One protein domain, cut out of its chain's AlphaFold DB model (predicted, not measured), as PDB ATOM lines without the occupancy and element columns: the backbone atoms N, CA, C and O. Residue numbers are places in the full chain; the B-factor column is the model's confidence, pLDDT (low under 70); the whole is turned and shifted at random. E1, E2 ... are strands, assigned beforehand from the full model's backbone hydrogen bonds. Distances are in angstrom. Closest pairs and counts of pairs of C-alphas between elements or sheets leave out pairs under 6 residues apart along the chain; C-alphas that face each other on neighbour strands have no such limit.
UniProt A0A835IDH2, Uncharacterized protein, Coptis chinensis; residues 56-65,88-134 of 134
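AT A GLANCE: This is residues 56 to 65 and 88 to 134 of the 134 residues of an uncharacterized protein of Coptis chinensis (UniProt A0A835IDH2). With little regular structure, this is a strongly twisted sheet with a folded-back loop, residues 94 to 113, and a tail, residues 128 to 134, that sticks out. Of 57 printed residues, 20 are in strands E1 E2 E3 E4, in that order along chain and antiparallel sheet: all strand. It is only just loose, close to compact: radius of gyration of the C-alphas 12.7 A, spans 36 by 27 by 22 A.

HOW THE PARTS SIT: Start with E1, residues 62 to 65, antiparallel to E2, residues 88 to 93; N 64 and O 90, 2.8 A, are within hydrogen-bond range. E2, E3, residues 114 to 119, and E4, residues 122 to 125, make a meander, antiparallel neighbours in a row; N 115 to O 89 is 2.9 A, N 116 to O 124 2.8 A.

IN THESE COORDINATES: Find E1's start, C-alpha 62, at (-4.744, -24.190, -21.894); E3 runs 16.3 A; E4 ends at C-alpha 125, (3.494, -34.763, -24.211).

THE WHOLE: Residues 66 to 87 are cut out; C-alphas 65 and 88 are 6.3 A apart. E2 to E3 is a long link. pLDDT is under 70 for 18 residues.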
ATOM      1  N   TYR A  56      -6.421 -17.658 -26.441       64.25
ATOM      2  CA  TYR A  56      -5.083 -17.481 -25.891       64.25
ATOM      3  C   TYR A  56      -4.283 -16.518 -26.777       64.25
ATOM      4  O   TYR A  56      -4.484 -16.441 -27.985       64.25
ATOM      5  N   THR A  57      -3.326 -15.803 -26.196       68.50
ATOM      6  CA  THR A  57      -2.359 -14.995 -26.953       68.50
ATOM      7  C   THR A  57      -0.971 -15.619 -26.796       68.50
ATOM      8  O   THR A  57      -0.638 -16.103 -25.713       68.50
ATOM      9  N   GLN A  58      -0.158 -15.584 -27.860       75.12
ATOM     10  CA  GLN A  58       1.227 -16.088 -27.903       75.12
ATOM     11  C   GLN A  58       1.351 -17.626 -27.778       75.12
ATOM     12  O   GLN A  58       0.711 -18.374 -28.522       75.12
ATOM     13  N   ASP A  59       2.231 -18.096 -26.896       77.06
ATOM     14  CA  ASP A  59       2.779 -19.452 -26.764       77.06
ATOM     15  C   ASP A  59       2.135 -20.273 -25.628       77.06
ATOM     16  O   ASP A  59       2.655 -21.308 -25.211       77.06
ATOM     17  N   ARG A  60       0.994 -19.808 -25.110       82.94
ATOM     18  CA  ARG A  60       0.314 -20.396 -23.951       82.94
ATOM     19  C   ARG A  60      -0.644 -21.514 -24.357       82.94
ATOM     20  O   ARG A  60      -1.511 -21.313 -25.200       82.94
ATOM     21  N   VAL A  61      -0.551 -22.644 -23.659       84.00
ATOM     22  CA  VAL A  61      -1.436 -23.808 -23.813       84.00
ATOM     23  C   VAL A  61      -2.408 -23.875 -22.632       84.00
ATOM     24  O   VAL A  61      -1.981 -23.874 -21.475       84.00
ATOM     25  N   LEU A  62      -3.711 -23.963 -22.905       85.81
ATOM     26  CA  LEU A  62      -4.744 -24.190 -21.894       85.81
ATOM     27  C   LEU A  62      -4.987 -25.693 -21.726       85.81
ATOM     28  O   LEU A  62      -5.328 -26.394 -22.681       85.81
ATOM     29  N   VAL A  63      -4.860 -26.172 -20.490       86.62
ATOM     30  CA  VAL A  63      -5.002 -27.590 -20.142       86.62
ATOM     31  C   VAL A  63      -6.094 -27.772 -19.097       86.62
ATOM     32  O   VAL A  63      -6.104 -27.098 -18.067       86.62
ATOM     33  N   LYS A  64      -6.978 -28.743 -19.329       86.12
ATOM     34  CA  LYS A  64      -7.916 -29.252 -18.330       86.12
ATOM     35  C   LYS A  64      -7.240 -30.367 -17.530       86.12
ATOM     36  O   LYS A  64      -6.888 -31.410 -18.078       86.12
ATOM     37  N   ILE A  65      -7.059 -30.152 -16.231       85.62
ATOM     38  CA  ILE A  65      -6.505 -31.158 -15.315       85.62
ATOM     39  C   ILE A  65      -7.533 -32.288 -15.134       85.62
ATOM     40  O   ILE A  65      -8.720 -32.022 -14.924       85.62
ATOM     41  N   GLY A  88      -1.957 -35.959 -14.792       84.75
ATOM     42  CA  GLY A  88      -2.452 -35.949 -16.170       84.75
ATOM     43  C   GLY A  88      -3.394 -34.785 -16.487       84.75
ATOM     44  O   GLY A  88      -4.264 -34.436 -15.684       84.75
ATOM     45  N   GLY A  89      -3.272 -34.242 -17.696       88.06
ATOM     46  CA  GLY A  89      -4.170 -33.225 -18.244       88.06
ATOM     47  C   GLY A  89      -4.473 -33.444 -19.727       88.06
ATOM     48  O   GLY A  89      -3.826 -34.254 -20.393       88.06
ATOM     49  N   GLU A  90      -5.469 -32.726 -20.234       86.62
ATOM     50  CA  GLU A  90      -5.866 -32.708 -21.645       86.62
ATOM     51  C   GLU A  90      -5.800 -31.278 -22.194       86.62
ATOM     52  O   GLU A  90      -6.298 -30.339 -21.565       86.62
ATOM     53  N   VAL A  91      -5.169 -31.101 -23.355       87.56
ATOM     54  CA  VAL A  91      -5.033 -29.796 -24.016       87.56
ATOM     55  C   VAL A  91      -6.361 -29.385 -24.642       87.56
ATOM     56  O   VAL A  91      -6.833 -30.035 -25.571       87.56
ATOM     57  N   VAL A  92      -6.936 -28.270 -24.194       86.56
ATOM     58  CA  VAL A  92      -8.182 -27.731 -24.769       86.56
ATOM     59  C   VAL A  92      -7.896 -26.651 -25.817       86.56
ATOM     60  O   VAL A  92      -8.649 -26.507 -26.774       86.56
ATOM     61  N   ALA A  93      -6.802 -25.903 -25.653       83.62
ATOM     62  CA  ALA A  93      -6.489 -24.706 -26.434       83.62
ATOM     63  C   ALA A  93      -4.949 -24.524 -26.508       83.62
ATOM     64  O   ALA A  93      -4.271 -24.816 -25.524       83.62
ATOM     65  N   VAL A  94      -4.371 -24.120 -27.650       84.88
ATOM     66  CA  VAL A  94      -2.985 -24.506 -28.041       84.88
ATOM     67  C   VAL A  94      -1.921 -23.392 -28.106       84.88
ATOM     68  O   VAL A  94      -0.737 -23.704 -28.018       84.88
ATOM     69  N   GLY A  95      -2.287 -22.117 -28.247       82.38
ATOM     70  CA  GLY A  95      -1.355 -21.049 -28.652       82.38
ATOM     71  C   GLY A  95      -1.416 -20.757 -30.163       82.38
ATOM     72  O   GLY A  95      -1.792 -21.622 -30.951       82.38
ATOM     73  N   GLU A  96      -1.059 -19.536 -30.586       78.94
ATOM     74  CA  GLU A  96      -0.750 -19.240 -32.006       78.94
ATOM     75  C   GLU A  96       0.749 -19.395 -32.316       78.94
ATOM     76  O   GLU A  96       1.147 -19.488 -33.483       78.94
ATOM     77  N   GLY A  97       1.565 -19.462 -31.261       73.50
ATOM     78  CA  GLY A  97       3.002 -19.690 -31.320       73.50
ATOM     79  C   GLY A  97       3.810 -18.406 -31.210       73.50
ATOM     80  O   GLY A  97       3.295 -17.287 -31.264       73.50
ATOM     81  N   LYS A  98       5.122 -18.571 -31.039       72.25
ATOM     82  CA  LYS A  98       6.052 -17.446 -31.015       72.25
ATOM     83  C   LYS A  98       6.441 -17.087 -32.446       72.25
ATOM     84  O   LYS A  98       7.299 -17.727 -33.052       72.25
ATOM     85  N   THR A  99       5.828 -16.038 -32.981       67.75
ATOM     86  CA  THR A  99       6.242 -15.455 -34.262       67.75
ATOM     87  C   THR A  99       7.528 -14.655 -34.059       67.75
ATOM     88  O   THR A  99       7.519 -13.606 -33.415       67.75
ATOM     89  N   LEU A 100       8.647 -15.140 -34.603       74.69
ATOM     90  CA  LEU A 100       9.836 -14.315 -34.809       74.69
ATOM     91  C   LEU A 100       9.662 -13.523 -36.110       74.69
ATOM     92  O   LEU A 100       9.049 -14.005 -37.056       74.69
ATOM     93  N   VAL A 101      10.261 -12.331 -36.175       70.88
ATOM     94  CA  VAL A 101      10.067 -11.308 -37.231       70.88
ATOM     95  C   VAL A 101      10.244 -11.822 -38.677       70.88
ATOM     96  O   VAL A 101       9.772 -11.184 -39.611       70.88
ATOM     97  N   LYS A 102      10.906 -12.969 -38.877       71.69
ATOM     98  CA  LYS A 102      11.064 -13.623 -40.190       71.69
ATOM     99  C   LYS A 102      10.595 -15.083 -40.253       71.69
ATOM    100  O   LYS A 102      10.449 -15.591 -41.354       71.69
ATOM    101  N   ASN A 103      10.361 -15.747 -39.116       70.31
ATOM    102  CA  ASN A 103      10.040 -17.177 -39.040       70.31
ATOM    103  C   ASN A 103       8.966 -17.421 -37.969       70.31
ATOM    104  O   ASN A 103       9.159 -17.071 -36.801       70.31
ATOM    105  N   LYS A 104       7.860 -18.071 -38.342       67.25
ATOM    106  CA  LYS A 104       6.873 -18.573 -37.380       67.25
ATOM    107  C   LYS A 104       7.371 -19.901 -36.807       67.25
ATOM    108  O   LYS A 104       7.646 -20.824 -37.564       67.25
ATOM    109  N   LEU A 105       7.490 -19.999 -35.483       70.25
ATOM    110  CA  LEU A 105       7.697 -21.288 -34.822       70.25
ATOM    111  C   LEU A 105       6.352 -22.015 -34.772       70.25
ATOM    112  O   LEU A 105       5.442 -21.588 -34.059       70.25
ATOM    113  N   GLU A 106       6.216 -23.080 -35.560       67.56
ATOM    114  CA  GLU A 106       5.017 -23.917 -35.567       67.56
ATOM    115  C   GLU A 106       4.885 -24.700 -34.255       67.56
ATOM    116  O   GLU A 106       5.860 -25.228 -33.720       67.56
ATOM    117  N   ILE A 107       3.662 -24.778 -33.727       75.06
ATOM    118  CA  ILE A 107       3.370 -25.542 -32.513       75.06
ATOM    119  C   ILE A 107       3.055 -26.989 -32.898       75.06
ATOM    120  O   ILE A 107       2.073 -27.261 -33.584       75.06
ATOM    121  N   THR A 108       3.854 -27.934 -32.401       78.19
ATOM    122  CA  THR A 108       3.665 -29.382 -32.629       78.19
ATOM    123  C   THR A 108       2.478 -29.974 -31.850       78.19
ATOM    124  O   THR A 108       2.003 -31.067 -32.160       78.19
ATOM    125  N   VAL A 109       1.989 -29.281 -30.816       80.88
ATOM    126  CA  VAL A 109       0.932 -29.767 -29.914       80.88
ATOM    127  C   VAL A 109      -0.453 -29.570 -30.535       80.88
ATOM    128  O   VAL A 109      -0.844 -28.455 -30.864       80.88
ATOM    129  N   LYS A 110      -1.227 -30.654 -30.636       82.06
ATOM    130  CA  LYS A 110      -2.631 -30.633 -31.079       82.06
ATOM    131  C   LYS A 110      -3.597 -30.481 -29.898       82.06
ATOM    132  O   LYS A 110      -3.296 -30.913 -28.783       82.06
ATOM    133  N   THR A 111      -4.777 -29.918 -30.153       83.75
ATOM    134  CA  THR A 111      -5.919 -29.971 -29.223       83.75
ATOM    135  C   THR A 111      -6.354 -31.424 -28.983       83.75
ATOM    136  O   THR A 111      -6.152 -32.291 -29.833       83.75
ATOM    137  N   GLY A 112      -6.892 -31.715 -27.796       85.81
ATOM    138  CA  GLY A 112      -7.238 -33.070 -27.344       85.81
ATOM    139  C   GLY A 112      -6.041 -33.945 -26.938       85.81
ATOM    140  O   GLY A 112      -6.219 -35.096 -26.543       85.81
ATOM    141  N   ALA A 113      -4.806 -33.438 -27.019       84.75
ATOM    142  CA  ALA A 113      -3.635 -34.211 -26.625       84.75
ATOM    143  C   ALA A 113      -3.557 -34.425 -25.106       84.75
ATOM    144  O   ALA A 113      -3.821 -33.515 -24.316       84.75
ATOM    145  N   GLN A 114      -3.112 -35.616 -24.698       85.25
ATOM    146  CA  GLN A 114      -2.810 -35.904 -23.299       85.25
ATOM    147  C   GLN A 114      -1.406 -35.414 -22.931       85.25
ATOM    148  O   GLN A 114      -0.443 -35.601 -23.682       85.25
ATOM    149  N   ILE A 115      -1.289 -34.808 -21.752       84.62
ATOM    150  CA  ILE A 115      -0.015 -34.376 -21.180       84.62
ATOM    151  C   ILE A 115       0.178 -34.926 -19.769       84.62
ATOM    152  O   ILE A 115      -0.794 -35.193 -19.057       84.62
ATOM    153  N   VAL A 116       1.443 -35.060 -19.369       85.62
ATOM    154  CA  VAL A 116       1.863 -35.505 -18.040       85.62
ATOM    155  C   VAL A 116       2.781 -34.467 -17.392       85.62
ATOM    156  O   VAL A 116       3.755 -34.007 -17.992       85.62
ATOM    157  N   TYR A 117       2.479 -34.111 -16.146       81.50
ATOM    158  CA  TYR A 117       3.304 -33.273 -15.279       81.50
ATOM    159  C   TYR A 117       4.257 -34.158 -14.466       81.50
ATOM    160  O   TYR A 117       3.796 -35.044 -13.746       81.50
ATOM    161  N   TRP A 118       5.567 -33.905 -14.548       73.44
ATOM    162  CA  TRP A 118       6.580 -34.704 -13.836       73.44
ATOM    163  C   TRP A 118       7.383 -33.912 -12.796       73.44
ATOM    164  O   TRP A 118       7.713 -34.452 -11.746       73.44
ATOM    165  N   ASP A 119       7.646 -32.628 -13.044       76.81
ATOM    166  CA  ASP A 119       8.234 -31.695 -12.074       76.81
ATOM    167  C   ASP A 119       7.641 -30.290 -12.285       76.81
ATOM    168  O   ASP A 119       7.016 -30.007 -13.310       76.81
ATOM    169  N   ARG A 120       7.851 -29.409 -11.304       62.91
ATOM    170  CA  ARG A 120       7.253 -28.078 -11.087       62.91
ATOM    171  C   ARG A 120       7.147 -27.152 -12.305       62.91
ATOM    172  O   ARG A 120       6.309 -26.259 -12.283       62.91
ATOM    173  N   THR A 121       7.963 -27.353 -13.338       56.91
ATOM    174  CA  THR A 121       8.018 -26.483 -14.526       56.91
ATOM    175  C   THR A 121       8.020 -27.257 -15.848       56.91
ATOM    176  O   THR A 121       8.114 -26.640 -16.907       56.91
ATOM    177  N   ARG A 122       7.973 -28.598 -15.838       64.50
ATOM    178  CA  ARG A 122       8.179 -29.399 -17.057       64.50
ATOM    179  C   ARG A 122       6.999 -30.325 -17.354       64.50
ATOM    180  O   ARG A 122       6.513 -31.061 -16.497       64.50
ATOM    181  N   VAL A 123       6.565 -30.270 -18.611       70.31
ATOM    182  CA  VAL A 123       5.435 -31.014 -19.173       70.31
ATOM    183  C   VAL A 123       5.972 -32.010 -20.194       70.31
ATOM    184  O   VAL A 123       6.800 -31.645 -21.027       70.31
ATOM    185  N   LEU A 124       5.501 -33.253 -20.138       72.56
ATOM    186  CA  LEU A 124       5.736 -34.265 -21.167       72.56
ATOM    187  C   LEU A 124       4.451 -34.473 -21.964       72.56
ATOM    188  O   LEU A 124       3.364 -34.606 -21.403       72.56
ATOM    189  N   TRP A 125       4.585 -34.503 -23.284       68.38
ATOM    190  CA  TRP A 125       3.494 -34.763 -24.211       68.38
ATOM    191  C   TRP A 125       3.535 -36.240 -24.599       68.38
ATOM    192  O   TRP A 125       4.427 -36.674 -25.325       68.38
ATOM    193  N   ILE A 126       2.590 -37.022 -24.080       64.12
ATOM    194  CA  ILE A 126       2.495 -38.456 -24.369       64.12
ATOM    195  C   ILE A 126       1.749 -38.653 -25.683       64.12
ATOM    196  O   ILE A 126       0.527 -38.771 -25.727       64.12
ATOM    197  N   ASN A 127       2.498 -38.653 -26.780       50.59
ATOM    198  CA  ASN A 127       2.038 -39.190 -28.058       50.59
ATOM    199  C   ASN A 127       2.765 -40.499 -28.360       50.59
ATOM    200  O   ASN A 127       3.808 -40.792 -27.777       50.59
ATOM    201  N   SER A 128       2.158 -41.303 -29.236       51.75
ATOM    202  CA  SER A 128       2.303 -42.767 -29.310       51.75
ATOM    203  C   SER A 128       3.674 -43.310 -29.763       51.75
ATOM    204  O   SER A 128       3.750 -44.440 -30.241       51.75
ATOM    205  N   SER A 129       4.745 -42.519 -29.665       42.34
ATOM    206  CA  SER A 129       6.066 -42.831 -30.231       42.34
ATOM    207  C   SER A 129       7.261 -42.271 -29.446       42.34
ATOM    208  O   SER A 129       8.380 -42.453 -29.902       42.34
ATOM    209  N   PHE A 130       7.075 -41.575 -28.312       43.59
ATOM    210  CA  PHE A 130       8.188 -40.882 -27.635       43.59
ATOM    211  C   PHE A 130       8.336 -41.239 -26.148       43.59
ATOM    212  O   PHE A 130       8.274 -40.386 -25.263       43.59
ATOM    213  N   ILE A 131       8.547 -42.533 -25.892       43.81
ATOM    214  CA  ILE A 131       9.166 -43.036 -24.656       43.81
ATOM    215  C   ILE A 131      10.390 -43.884 -25.037       43.81
ATOM    216  O   ILE A 131      10.487 -45.063 -24.711       43.81
ATOM    217  N   GLU A 132      11.338 -43.262 -25.736       37.94
ATOM    218  CA  GLU A 132      12.749 -43.610 -25.559       37.94
ATOM    219  C   GLU A 132      13.168 -42.883 -24.264       37.94
ATOM    220  O   GLU A 132      13.244 -41.658 -24.213       37.94
ATOM    221  N   GLY A 133      13.287 -43.551 -23.116       42.56
ATOM    222  CA  GLY A 133      13.798 -44.914 -22.980       42.56
ATOM    223  C   GLY A 133      15.312 -44.850 -23.130       42.56
ATOM    224  O   GLY A 133      15.857 -45.302 -24.129       42.56
ATOM    225  N   ARG A 134      15.951 -44.181 -22.163       41.91
ATOM    226  CA  ARG A 134      17.404 -44.175 -21.987       41.91
ATOM    227  C   ARG A 134      17.809 -45.385 -21.149       41.91
ATOM    228  O   ARG A 134      17.032 -45.695 -20.220       41.91
TER     229      ARG A 134